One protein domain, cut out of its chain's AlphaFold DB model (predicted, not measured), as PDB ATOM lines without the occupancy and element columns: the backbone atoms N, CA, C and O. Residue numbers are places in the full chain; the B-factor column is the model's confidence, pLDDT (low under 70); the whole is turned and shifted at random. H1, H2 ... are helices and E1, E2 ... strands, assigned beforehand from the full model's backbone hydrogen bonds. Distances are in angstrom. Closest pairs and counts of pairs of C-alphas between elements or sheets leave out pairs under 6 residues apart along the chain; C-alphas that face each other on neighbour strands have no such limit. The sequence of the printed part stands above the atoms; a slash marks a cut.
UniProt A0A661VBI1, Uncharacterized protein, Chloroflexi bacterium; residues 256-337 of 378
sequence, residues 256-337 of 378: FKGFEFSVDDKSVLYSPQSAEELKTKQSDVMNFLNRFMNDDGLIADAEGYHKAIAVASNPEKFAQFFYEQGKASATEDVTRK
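Overview. This is residues 256 to 337 of the 378 residues of an uncharacterized protein of Chloroflexi bacterium (UniProt A0A661VBI1). The chain makes a loose, open ring: a two-stranded hairpin, E1 and E2, leads through the short helices H1 and H2 and the loop of residues 290 to 301 to H3, and the first part of H4 comes back beside E1. H3 and H4 meet in a corner, and residues 325 to 337 of H4 stick out as a free arm. The printed part has 82 residues, with two named strands followed by four named helices, and is mostly helix; the sheet, in the order E1 - E2, is antiparallel. It is loose, with a radius of gyration of the C-alphas of 16.7 A, and elongated, spanning 52 by 31 by 21 A.

Along the chain. E1, residues 259 to 263, begins at C-alpha 259 (171.976, 127.783, 120.651) and is 12.7 A long, as is E2, residues 266 to 270. H1 is residues 275 to 282, 10.3 A, and H2 is residues 286 to 289, 4.8 A. H3, residues 302 to 313, is 16.1 A long. H4, residues 315 to 337, is 32.6 A long and ends at C-alpha 337 (172.092, 151.849, 95.481).

Arrangement. E1 and E2 form an antiparallel hairpin at 147 degrees, with N 261 and O 268 within hydrogen-bond range at 2.9 A. H1 and H2 only just touch, only at the corner, with 3 pairs of C-alphas within 8 A, the closest those of Lys 281 and Asn 287 at 5.8 A. H2 and H3 are close but not clearly touching; their closest C-alphas, of Leu 289 and Tyr 305, are 7.7 A apart. H3 and H4 are close but not clearly touching, about perpendicular at 82 degrees, with the closest C-alphas, of Val 311 and Phe 318, 6.2 A apart. The closest C-alphas of E1 and H4, of Val 263 and Gln 320, are 5.4 A apart. H1 is apart from H3 and H4. In H1, H3 and H4 every O i to N i+4 pair is within hydrogen-bond range; H2 is too short for such a pair.

Size, cuts and confidence. The C-alphas farthest apart, of Asp 296 and Lys 337, are 53.2 A apart. The printed part has no cut; the link from H2 to H3 is long, with 12 residues. The mean pLDDT of the printed part is 86.1, and no printed residue is under 70.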
ATOM      1  N   PHE A 256     175.754 118.853 121.482       81.44
ATOM      2  CA  PHE A 256     175.650 120.313 121.405       81.44
ATOM      3  C   PHE A 256     176.000 120.853 120.007       81.44
ATOM      4  O   PHE A 256     177.158 120.865 119.590       81.44
ATOM      5  N   LYS A 257     174.985 121.343 119.285       79.44
ATOM      6  CA  LYS A 257     175.116 121.903 117.923       79.44
ATOM      7  C   LYS A 257     175.149 123.437 117.887       79.44
ATOM      8  O   LYS A 257     175.466 124.014 116.847       79.44
ATOM      9  N   GLY A 258     174.830 124.098 118.997       83.06
ATOM     10  CA  GLY A 258     174.668 125.548 119.098       83.06
ATOM     11  C   GLY A 258     173.439 125.934 119.921       83.06
ATOM     12  O   GLY A 258     172.727 125.066 120.422       83.06
ATOM     13  N   PHE A 259     173.188 127.237 120.033       86.06
ATOM     14  CA  PHE A 259     171.976 127.783 120.651       86.06
ATOM     15  C   PHE A 259     170.938 128.107 119.578       86.06
ATOM     16  O   PHE A 259     171.278 128.691 118.550       86.06
ATOM     17  N   GLU A 260     169.685 127.735 119.807       84.88
ATOM     18  CA  GLU A 260     168.561 128.078 118.935       84.88
ATOM     19  C   GLU A 260     167.939 129.407 119.390       84.88
ATOM     20  O   GLU A 260     167.674 129.593 120.576       84.88
ATOM     21  N   PHE A 261     167.730 130.337 118.455       85.56
ATOM     22  CA  PHE A 261     167.114 131.640 118.715       85.56
ATOM     23  C   PHE A 261     165.896 131.867 117.816       85.56
ATOM     24  O   PHE A 261     165.995 131.730 116.594       85.56
ATOM     25  N   SER A 262     164.774 132.266 118.412       85.38
ATOM     26  CA  SER A 262     163.531 132.604 117.710       85.38
ATOM     27  C   SER A 262     163.577 134.046 117.187       85.38
ATOM     28  O   SER A 262     163.672 134.983 117.980       85.38
ATOM     29  N   VAL A 263     163.505 134.256 115.867       83.50
ATOM     30  CA  VAL A 263     163.518 135.598 115.240       83.50
ATOM     31  C   VAL A 263     162.571 135.646 114.033       83.50
ATOM     32  O   VAL A 263     162.714 134.832 113.122       83.50
ATOM     33  N   ASP A 264     161.625 136.597 113.985       78.00
ATOM     34  CA  ASP A 264     160.578 136.695 112.938       78.00
ATOM     35  C   ASP A 264     159.928 135.316 112.631       78.00
ATOM     36  O   ASP A 264     159.916 134.856 111.480       78.00
ATOM     37  N   ASP A 265     159.457 134.636 113.688       77.38
ATOM     38  CA  ASP A 265     158.876 133.277 113.696       77.38
ATOM     39  C   ASP A 265     159.770 132.168 113.092       77.38
ATOM     40  O   ASP A 265     159.279 131.139 112.620       77.38
ATOM     41  N   LYS A 266     161.098 132.355 113.089       79.56
ATOM     42  CA  LYS A 266     162.071 131.377 112.575       79.56
ATOM     43  C   LYS A 266     163.143 131.058 113.606       79.56
ATOM     44  O   LYS A 266     163.821 131.955 114.102       79.56
ATOM     45  N   SER A 267     163.360 129.768 113.826       83.50
ATOM     46  CA  SER A 267     164.533 129.250 114.523       83.50
ATOM     47  C   SER A 267     165.810 129.507 113.721       83.50
ATOM     48  O   SER A 267     165.937 129.069 112.574       83.50
ATOM     49  N   VAL A 268     166.785 130.171 114.337       84.69
ATOM     50  CA  VAL A 268     168.145 130.344 113.814       84.69
ATOM     51  C   VAL A 268     169.126 129.689 114.781       84.69
ATOM     52  O   VAL A 268     169.190 130.059 115.951       84.69
ATOM     53  N   LEU A 269     169.910 128.722 114.296       85.94
ATOM     54  CA  LEU A 269     170.944 128.058 115.090       85.94
ATOM     55  C   LEU A 269     172.250 128.865 115.060       85.94
ATOM     56  O   LEU A 269     172.849 129.057 114.001       85.94
ATOM     57  N   TYR A 270     172.722 129.284 116.231       84.31
ATOM     58  CA  TYR A 270     174.040 129.877 116.434       84.31
ATOM     59  C   TYR A 270     175.021 128.831 116.977       84.31
ATOM     60  O   TYR A 270     175.032 128.518 118.171       84.31
ATOM     61  N   SER A 271     175.868 128.296 116.099       83.69
ATOM     62  CA  SER A 271     176.972 127.403 116.468       83.69
ATOM     63  C   SER A 271     178.222 128.225 116.838       83.69
ATOM     64  O   SER A 271     178.787 128.879 115.957       83.69
ATOM     65  N   PRO A 272     178.691 128.220 118.103       81.25
ATOM     66  CA  PRO A 272     179.928 128.904 118.482       81.25
ATOM     67  C   PRO A 272     181.160 128.185 117.907       81.25
ATOM     68  O   PRO A 272     181.177 126.962 117.795       81.25
ATOM     69  N   GLN A 273     182.220 128.934 117.584       76.44
ATOM     70  CA  GLN A 273     183.427 128.388 116.933       76.44
ATOM     71  C   GLN A 273     184.225 127.390 117.793       76.44
ATOM     72  O   GLN A 273     184.945 126.564 117.243       76.44
ATOM     73  N   SER A 274     184.108 127.463 119.122       81.38
ATOM     74  CA  SER A 274     184.768 126.556 120.064       81.38
ATOM     75  C   SER A 274     183.836 126.276 121.244       81.38
ATOM     76  O   SER A 274     183.625 127.130 122.110       81.38
ATOM     77  N   ALA A 275     183.231 125.086 121.253       79.75
ATOM     78  CA  ALA A 275     182.309 124.668 122.310       79.75
ATOM     79  C   ALA A 275     183.039 124.402 123.639       79.75
ATOM     80  O   ALA A 275     182.508 124.730 124.695       79.75
ATOM     81  N   GLU A 276     184.268 123.877 123.601       81.50
ATOM     82  CA  GLU A 276     185.077 123.590 124.797       81.50
ATOM     83  C   GLU A 276     185.547 124.870 125.504       81.50
ATOM     84  O   GLU A 276     185.458 124.987 126.731       81.50
ATOM     85  N   GLU A 277     185.973 125.883 124.740       83.12
ATOM     86  CA  GLU A 277     186.255 127.204 125.303       83.12
ATOM     87  C   GLU A 277     185.004 127.836 125.907       83.12
ATOM     88  O   GLU A 277     185.084 128.429 126.982       83.12
ATOM     89  N   LEU A 278     183.853 127.743 125.229       84.62
ATOM     90  CA  LEU A 278     182.621 128.333 125.744       84.62
ATOM     91  C   LEU A 278     182.164 127.625 127.023       84.62
ATOM     92  O   LEU A 278     181.836 128.304 127.993       84.62
ATOM     93  N   LYS A 279     182.262 126.290 127.066       85.12
ATOM     94  CA  LYS A 279     182.036 125.472 128.261       85.12
ATOM     95  C   LYS A 279     182.913 125.937 129.422       85.12
ATOM     96  O   LYS A 279     182.388 126.209 130.491       85.12
ATOM     97  N   THR A 280     184.214 126.133 129.209       85.12
ATOM     98  CA  THR A 280     185.147 126.623 130.250       85.12
ATOM     99  C   THR A 280     184.823 128.057 130.701       85.12
ATOM    100  O   THR A 280     184.967 128.416 131.870       85.12
ATOM    101  N   LYS A 281     184.335 128.900 129.782       84.94
ATOM    102  CA  LYS A 281     183.917 130.285 130.064       84.94
ATOM    103  C   LYS A 281     182.537 130.381 130.739       84.94
ATOM    104  O   LYS A 281     182.216 131.465 131.220       84.94
ATOM    105  N   GLN A 282     181.758 129.293 130.770       85.44
ATOM    106  CA  GLN A 282     180.409 129.202 131.355       85.44
ATOM    107  C   GLN A 282     180.279 128.164 132.490       85.44
ATOM    108  O   GLN A 282     179.244 128.118 133.144       85.44
ATOM    109  N   SER A 283     181.305 127.349 132.764       84.12
ATOM    110  CA  SER A 283     181.304 126.329 133.829       84.12
ATOM    111  C   SER A 283     181.353 126.899 135.244       84.12
ATOM    112  O   SER A 283     181.096 126.173 136.198       84.12
ATOM    113  N   ASP A 284     181.663 128.188 135.381       85.56
ATOM    114  CA  ASP A 284     181.564 128.934 136.630       85.56
ATOM    115  C   ASP A 284     180.981 130.327 136.341       85.56
ATOM    116  O   ASP A 284     181.337 130.964 135.346       85.56
ATOM    117  N   VAL A 285     180.092 130.813 137.209       84.88
ATOM    118  CA  VAL A 285     179.523 132.168 137.122       84.88
ATOM    119  C   VAL A 285     180.604 133.222 137.396       84.88
ATOM    120  O   VAL A 285     180.601 134.290 136.778       84.88
ATOM    121  N   MET A 286     181.595 132.902 138.233       86.06
ATOM    122  CA  MET A 286     182.736 133.779 138.503       86.06
ATOM    123  C   MET A 286     183.600 133.970 137.246       86.06
ATOM    124  O   MET A 286     184.076 135.073 136.995       86.06
ATOM    125  N   ASN A 287     183.699 132.973 136.354       87.81
ATOM    126  CA  ASN A 287     184.396 133.123 135.064       87.81
ATOM    127  C   ASN A 287     183.726 134.144 134.122       87.81
ATOM    128  O   ASN A 287     184.354 134.579 133.153       87.81
ATOM    129  N   PHE A 288     182.466 134.517 134.371       86.88
ATOM    130  CA  PHE A 288     181.797 135.645 133.722       86.88
ATOM    131  C   PHE A 288     182.003 136.944 134.511       86.88
ATOM    132  O   PHE A 288     182.452 137.930 133.928       86.88
ATOM    133  N   LEU A 289     181.728 136.932 135.820       87.00
ATOM    134  CA  LEU A 289     181.775 138.119 136.680       87.00
ATOM    135  C   LEU A 289     183.181 138.741 136.760       87.00
ATOM    136  O   LEU A 289     183.322 139.953 136.612       87.00
ATOM    137  N   ASN A 290     184.227 137.916 136.878       89.62
ATOM    138  CA  ASN A 290     185.628 138.342 136.985       89.62
ATOM    139  C   ASN A 290     186.137 139.121 135.754       89.62
ATOM    140  O   ASN A 290     187.206 139.712 135.817       89.62
ATOM    141  N   ARG A 291     185.402 139.150 134.628       88.50
ATOM    142  CA  ARG A 291     185.741 140.011 133.475       88.50
ATOM    143  C   ARG A 291     185.420 141.486 133.697       88.50
ATOM    144  O   ARG A 291     185.908 142.318 132.940       88.50
ATOM    145  N   PHE A 292     184.579 141.786 134.682       90.00
ATOM    146  CA  PHE A 292     184.077 143.126 134.968       90.00
ATOM    147  C   PHE A 292     184.463 143.613 136.370       90.00
ATOM    148  O   PHE A 292     184.024 144.689 136.762       90.00
ATOM    149  N   MET A 293     185.261 142.845 137.123       90.69
ATOM    150  CA  MET A 293     185.752 143.201 138.460       90.69
ATOM    151  C   MET A 293     187.255 143.511 138.446       90.69
ATOM    152  O   MET A 293     187.988 142.989 137.611       90.69
ATOM    153  N   ASN A 294     187.691 144.346 139.389       89.50
ATOM    154  CA  ASN A 294     189.097 144.548 139.744       89.50
ATOM    155  C   ASN A 294     189.594 143.440 140.689       89.50
ATOM    156  O   ASN A 294     188.798 142.665 141.224       89.50
ATOM    157  N   ASP A 295     190.902 143.430 140.960       87.62
ATOM    158  CA  ASP A 295     191.549 142.516 141.912       87.62
ATOM    159  C   ASP A 295     190.948 142.598 143.336       87.62
ATOM    160  O   ASP A 295     190.879 141.589 144.034       87.62
ATOM    161  N   ASP A 296     190.416 143.763 143.734       85.62
ATOM    162  CA  ASP A 296     189.705 143.983 145.009       85.62
ATOM    163  C   ASP A 296     188.285 143.370 145.061       85.62
ATOM    164  O   ASP A 296     187.552 143.564 146.031       85.62
ATOM    165  N   GLY A 297     187.827 142.692 143.999       84.12
ATOM    166  CA  GLY A 297     186.474 142.124 143.902       84.12
ATOM    167  C   GLY A 297     185.351 143.146 143.666       84.12
ATOM    168  O   GLY A 297     184.174 142.789 143.682       84.12
ATOM    169  N   LEU A 298     185.689 144.417 143.431       88.25
ATOM    170  CA  LEU A 298     184.739 145.483 143.095       88.25
ATOM    171  C   LEU A 298     184.517 145.574 141.579       88.25
ATOM    172  O   LEU A 298     185.451 145.381 140.802       88.25
ATOM    173  N   ILE A 299     183.299 145.920 141.143       88.25
ATOM    174  CA  ILE A 299     182.974 146.082 139.715       88.25
ATOM    175  C   ILE A 299     183.738 147.283 139.132       88.25
ATOM    176  O   ILE A 299     183.537 148.423 139.546       88.25
ATOM    177  N   ALA A 300     184.582 147.003 138.142       90.56
ATOM    178  CA  ALA A 300     185.390 147.955 137.390       90.56
ATOM    179  C   ALA A 300     184.639 148.512 136.172       90.56
ATOM    180  O   ALA A 300     184.589 149.722 135.958       90.56
ATOM    181  N   ASP A 301     184.026 147.621 135.386       90.81
ATOM    182  CA  ASP A 301     183.273 147.958 134.173       90.81
ATOM    183  C   ASP A 301     181.778 147.704 134.388       90.81
ATOM    184  O   ASP A 301     181.208 146.692 133.971       90.81
ATOM    185  N   ALA A 302     181.132 148.651 135.072       90.81
ATOM    186  CA  ALA A 302     179.696 148.603 135.318       90.81
ATOM    187  C   ALA A 302     178.873 148.694 134.018       90.81
ATOM    188  O   ALA A 302     177.805 148.085 133.930       90.81
ATOM    189  N   GLU A 303     179.356 149.409 132.990       91.88
ATOM    190  CA  GLU A 303     178.639 149.519 131.716       91.88
ATOM    191  C   GLU A 303     178.656 148.179 130.970       91.88
ATOM    192  O   GLU A 303     177.602 147.697 130.555       91.88
ATOM    193  N   GLY A 304     179.823 147.543 130.839       91.06
ATOM    194  CA  GLY A 304     179.969 146.213 130.252       91.06
ATOM    195  C   GLY A 304     179.211 145.140 131.028       91.06
ATOM    196  O   GLY A 304     178.508 144.341 130.407       91.06
ATOM    197  N   TYR A 305     179.264 145.167 132.363       90.88
ATOM    198  CA  TYR A 305     178.535 144.232 133.223       90.88
ATOM    199  C   TYR A 305     177.016 144.317 133.018       90.88
ATOM    200  O   TYR A 305     176.371 143.324 132.666       90.88
ATOM    201  N   HIS A 306     176.430 145.513 133.161       90.88
ATOM    202  CA  HIS A 306     174.988 145.695 132.987       90.88
ATOM    203  C   HIS A 306     174.540 145.469 131.538       90.88
ATOM    204  O   HIS A 306     173.464 144.915 131.316       90.88
ATOM    205  N   LYS A 307     175.370 145.812 130.548       90.00
ATOM    206  CA  LYS A 307     175.129 145.518 129.127       90.00
ATOM    207  C   LYS A 307     175.119 144.014 128.858       90.00
ATOM    208  O   LYS A 307     174.202 143.526 128.204       90.00
ATOM    209  N   ALA A 308     176.074 143.261 129.403       89.94
ATOM    210  CA  ALA A 308     176.122 141.809 129.266       89.94
ATOM    211  C   ALA A 308     174.929 141.124 129.961       89.94
ATOM    212  O   ALA A 308     174.330 140.217 129.382       89.94
ATOM    213  N   ILE A 309     174.514 141.605 131.140       89.50
ATOM    214  CA  ILE A 309     173.282 141.150 131.810       89.50
ATOM    215  C   ILE A 309     172.033 141.492 130.990       89.50
ATOM    216  O   ILE A 309     171.148 140.647 130.862       89.50
ATOM    217  N   ALA A 310     171.950 142.682 130.387       88.19
ATOM    218  CA  ALA A 310     170.815 143.056 129.545       88.19
ATOM    219  C   ALA A 310     170.649 142.079 128.366       88.19
ATOM    220  O   ALA A 310     169.544 141.581 128.147       88.19
ATOM    221  N   VAL A 311     171.747 141.719 127.686       90.44
ATOM    222  CA  VAL A 311     171.743 140.685 126.633       90.44
ATOM    223  C   VAL A 311     171.334 139.318 127.186       90.44
ATOM    224  O   VAL A 311     170.433 138.687 126.638       90.44
ATOM    225  N   ALA A 312     171.941 138.873 128.291       88.00
ATOM    226  CA  ALA A 312     171.655 137.569 128.894       88.00
ATOM    227  C   ALA A 312     170.209 137.435 129.412       88.00
ATOM    228  O   ALA A 312     169.656 136.339 129.416       88.00
ATOM    229  N   SER A 313     169.579 138.542 129.820       88.38
ATOM    230  CA  SER A 313     168.202 138.562 130.329       88.38
ATOM    231  C   SER A 313     167.131 138.390 129.246       88.38
ATOM    232  O   SER A 313     166.029 137.935 129.539       88.38
ATOM    233  N   ASN A 314     167.419 138.806 128.009       87.88
ATOM    234  CA  ASN A 314     166.463 138.856 126.899       87.88
ATOM    235  C   ASN A 314     167.160 138.519 125.555       87.88
ATOM    236  O   ASN A 314     167.128 139.336 124.627       87.88
ATOM    237  N   PRO A 315     167.795 137.338 125.415       86.94
ATOM    238  CA  PRO A 315     168.652 137.033 124.267       86.94
ATOM    239  C   PRO A 315     167.884 136.990 122.938       86.94
ATOM    240  O   PRO A 315     168.407 137.435 121.919       86.94
ATOM    241  N   GLU A 316     166.620 136.549 122.943       86.62
ATOM    242  CA  GLU A 316     165.757 136.558 121.751       86.62
ATOM    243  C   GLU A 316     165.474 137.983 121.255       86.62
ATOM    244  O   GLU A 316     165.642 138.270 120.074       86.62
ATOM    245  N   LYS A 317     165.140 138.921 122.156       87.38
ATOM    246  CA  LYS A 317     164.911 140.333 121.787       87.38
ATOM    247  C   LYS A 317     166.188 141.006 121.290       87.38
ATOM    248  O   LYS A 317     166.124 141.869 120.422       87.38
ATOM    249  N   PHE A 318     167.347 140.610 121.816       88.38
ATOM    250  CA  PHE A 318     168.640 141.069 121.314       88.38
ATOM    251  C   PHE A 318     168.906 140.537 119.895       88.38
ATOM    252  O   PHE A 318     169.252 141.316 119.007       88.38
ATOM    253  N   ALA A 319     168.666 139.245 119.647       86.88
ATOM    254  CA  ALA A 319     168.765 138.655 118.312       86.88
ATOM    255  C   ALA A 319     167.787 139.312 117.317       86.88
ATOM    256  O   ALA A 319     168.188 139.663 116.206       86.88
ATOM    257  N   GLN A 320     166.541 139.565 117.736       87.31
ATOM    258  CA  GLN A 320     165.540 140.298 116.960       87.31
ATOM    259  C   GLN A 320     165.999 141.728 116.646       87.31
ATOM    260  O   GLN A 320     165.985 142.114 115.482       87.31
ATOM    261  N   PHE A 321     166.472 142.495 117.633       88.56
ATOM    262  CA  PHE A 321     166.953 143.865 117.423       88.56
ATOM    263  C   PHE A 321     168.096 143.927 116.396       88.56
ATOM    264  O   PHE A 321     168.071 144.756 115.487       88.56
ATOM    265  N   PHE A 322     169.075 143.019 116.477       87.62
ATOM    266  CA  PHE A 322     170.164 142.961 115.495       87.62
ATOM    267  C   PHE A 322     169.706 142.470 114.114       87.62
ATOM    268  O   PHE A 322     170.226 142.941 113.099       87.62
ATOM    269  N   TYR A 323     168.708 141.586 114.045       88.62
ATOM    270  CA  TYR A 323     168.094 141.162 112.785       88.62
ATOM    271  C   TYR A 323     167.298 142.293 112.121       88.62
ATOM    272  O   TYR A 323     167.481 142.553 110.932       88.62
ATOM    273  N   GLU A 324     166.472 143.017 112.878       88.75
ATOM    274  CA  GLU A 324     165.729 144.194 112.418       88.75
ATOM    275  C   GLU A 324     166.674 145.313 111.967       88.75
ATOM    276  O   GLU A 324     166.501 145.854 110.875       88.75
ATOM    277  N   GLN A 325     167.729 145.602 112.736       89.25
ATOM    278  CA  GLN A 325     168.749 146.584 112.367       89.25
ATOM    279  C   GLN A 325     169.523 146.165 111.104       89.25
ATOM    280  O   GLN A 325     169.802 147.000 110.242       89.25
ATOM    281  N   GLY A 326     169.835 144.874 110.943       88.75
ATOM    282  CA  GLY A 326     170.452 144.333 109.728       88.75
ATOM    283  C   GLY A 326     169.533 144.423 108.504       88.75
ATOM    284  O   GLY A 326     169.968 144.827 107.427       88.75
ATOM    285  N   LYS A 327     168.245 144.116 108.681       88.00
ATOM    286  CA  LYS A 327     167.166 144.218 107.682       88.00
ATOM    287  C   LYS A 327     166.936 145.674 107.252       88.00
ATOM    288  O   LYS A 327     166.817 145.934 106.056       88.00
ATOM    289  N   ALA A 328     166.950 146.616 108.197       88.25
ATOM    290  CA  ALA A 328     166.866 148.054 107.948       88.25
ATOM    291  C   ALA A 328     168.109 148.593 107.220       88.25
ATOM    292  O   ALA A 328     167.984 149.259 106.198       88.25
ATOM    293  N   SER A 329     169.313 148.243 107.681       88.75
ATOM    294  CA  SER A 329     170.568 148.622 107.016       88.75
ATOM    295  C   SER A 329     170.636 148.077 105.582       88.75
ATOM    296  O   SER A 329     170.953 148.810 104.647       88.75
ATOM    297  N   ALA A 330     170.231 146.822 105.363       87.19
ATOM    298  CA  ALA A 330     170.161 146.234 104.029       87.19
ATOM    299  C   ALA A 330     169.152 146.950 103.111       87.19
ATOM    300  O   ALA A 330     169.437 147.131 101.925       87.19
ATOM    301  N   THR A 331     167.992 147.389 103.620       86.12
ATOM    302  CA  THR A 331     167.032 148.165 102.812       86.12
ATOM    303  C   THR A 331     167.504 149.600 102.568       86.12
ATOM    304  O   THR A 331     167.321 150.103 101.457       86.12
ATOM    305  N   GLU A 332     168.181 150.247 103.521       85.69
ATOM    306  CA  GLU A 332     168.827 151.546 103.295       85.69
ATOM    307  C   GLU A 332     169.900 151.432 102.203       85.69
ATOM    308  O   GLU A 332     169.878 152.178 101.228       85.69
ATOM    309  N   ASP A 333     170.787 150.444 102.293       84.19
ATOM    310  CA  ASP A 333     171.884 150.266 101.343       84.19
ATOM    311  C   ASP A 333     171.371 149.884  99.936       84.19
ATOM    312  O   ASP A 333     171.908 150.335  98.920       84.19
ATOM    313  N   VAL A 334     170.266 149.128  99.847       83.06
ATOM    314  CA  VAL A 334     169.553 148.861  98.583       83.06
ATOM    315  C   VAL A 334     168.875 150.119  98.033       83.06
ATOM    316  O   VAL A 334     169.039 150.407  96.848       83.06
ATOM    317  N   THR A 335     168.165 150.909  98.844       83.25
ATOM    318  CA  THR A 335     167.531 152.156  98.364       83.25
ATOM    319  C   THR A 335     168.564 153.217  97.984       83.25
ATOM    320  O   THR A 335     168.378 153.918  96.989       83.25
ATOM    321  N   ARG A 336     169.702 153.285  98.685       82.50
ATOM    322  CA  ARG A 336     170.861 154.118  98.342       82.50
ATOM    323  C   ARG A 336     171.481 153.696  97.013       82.50
ATOM    324  O   ARG A 336     171.742 154.559  96.179       82.50
ATOM    325  N   LYS A 337     171.655 152.388  96.780       80.69
ATOM    326  CA  LYS A 337     172.092 151.849  95.481       80.69
ATOM    327  C   LYS A 337     171.076 152.164  94.383       80.69
ATOM    328  O   LYS A 337     171.485 152.691  93.362       80.69
TER     329      LYS A 337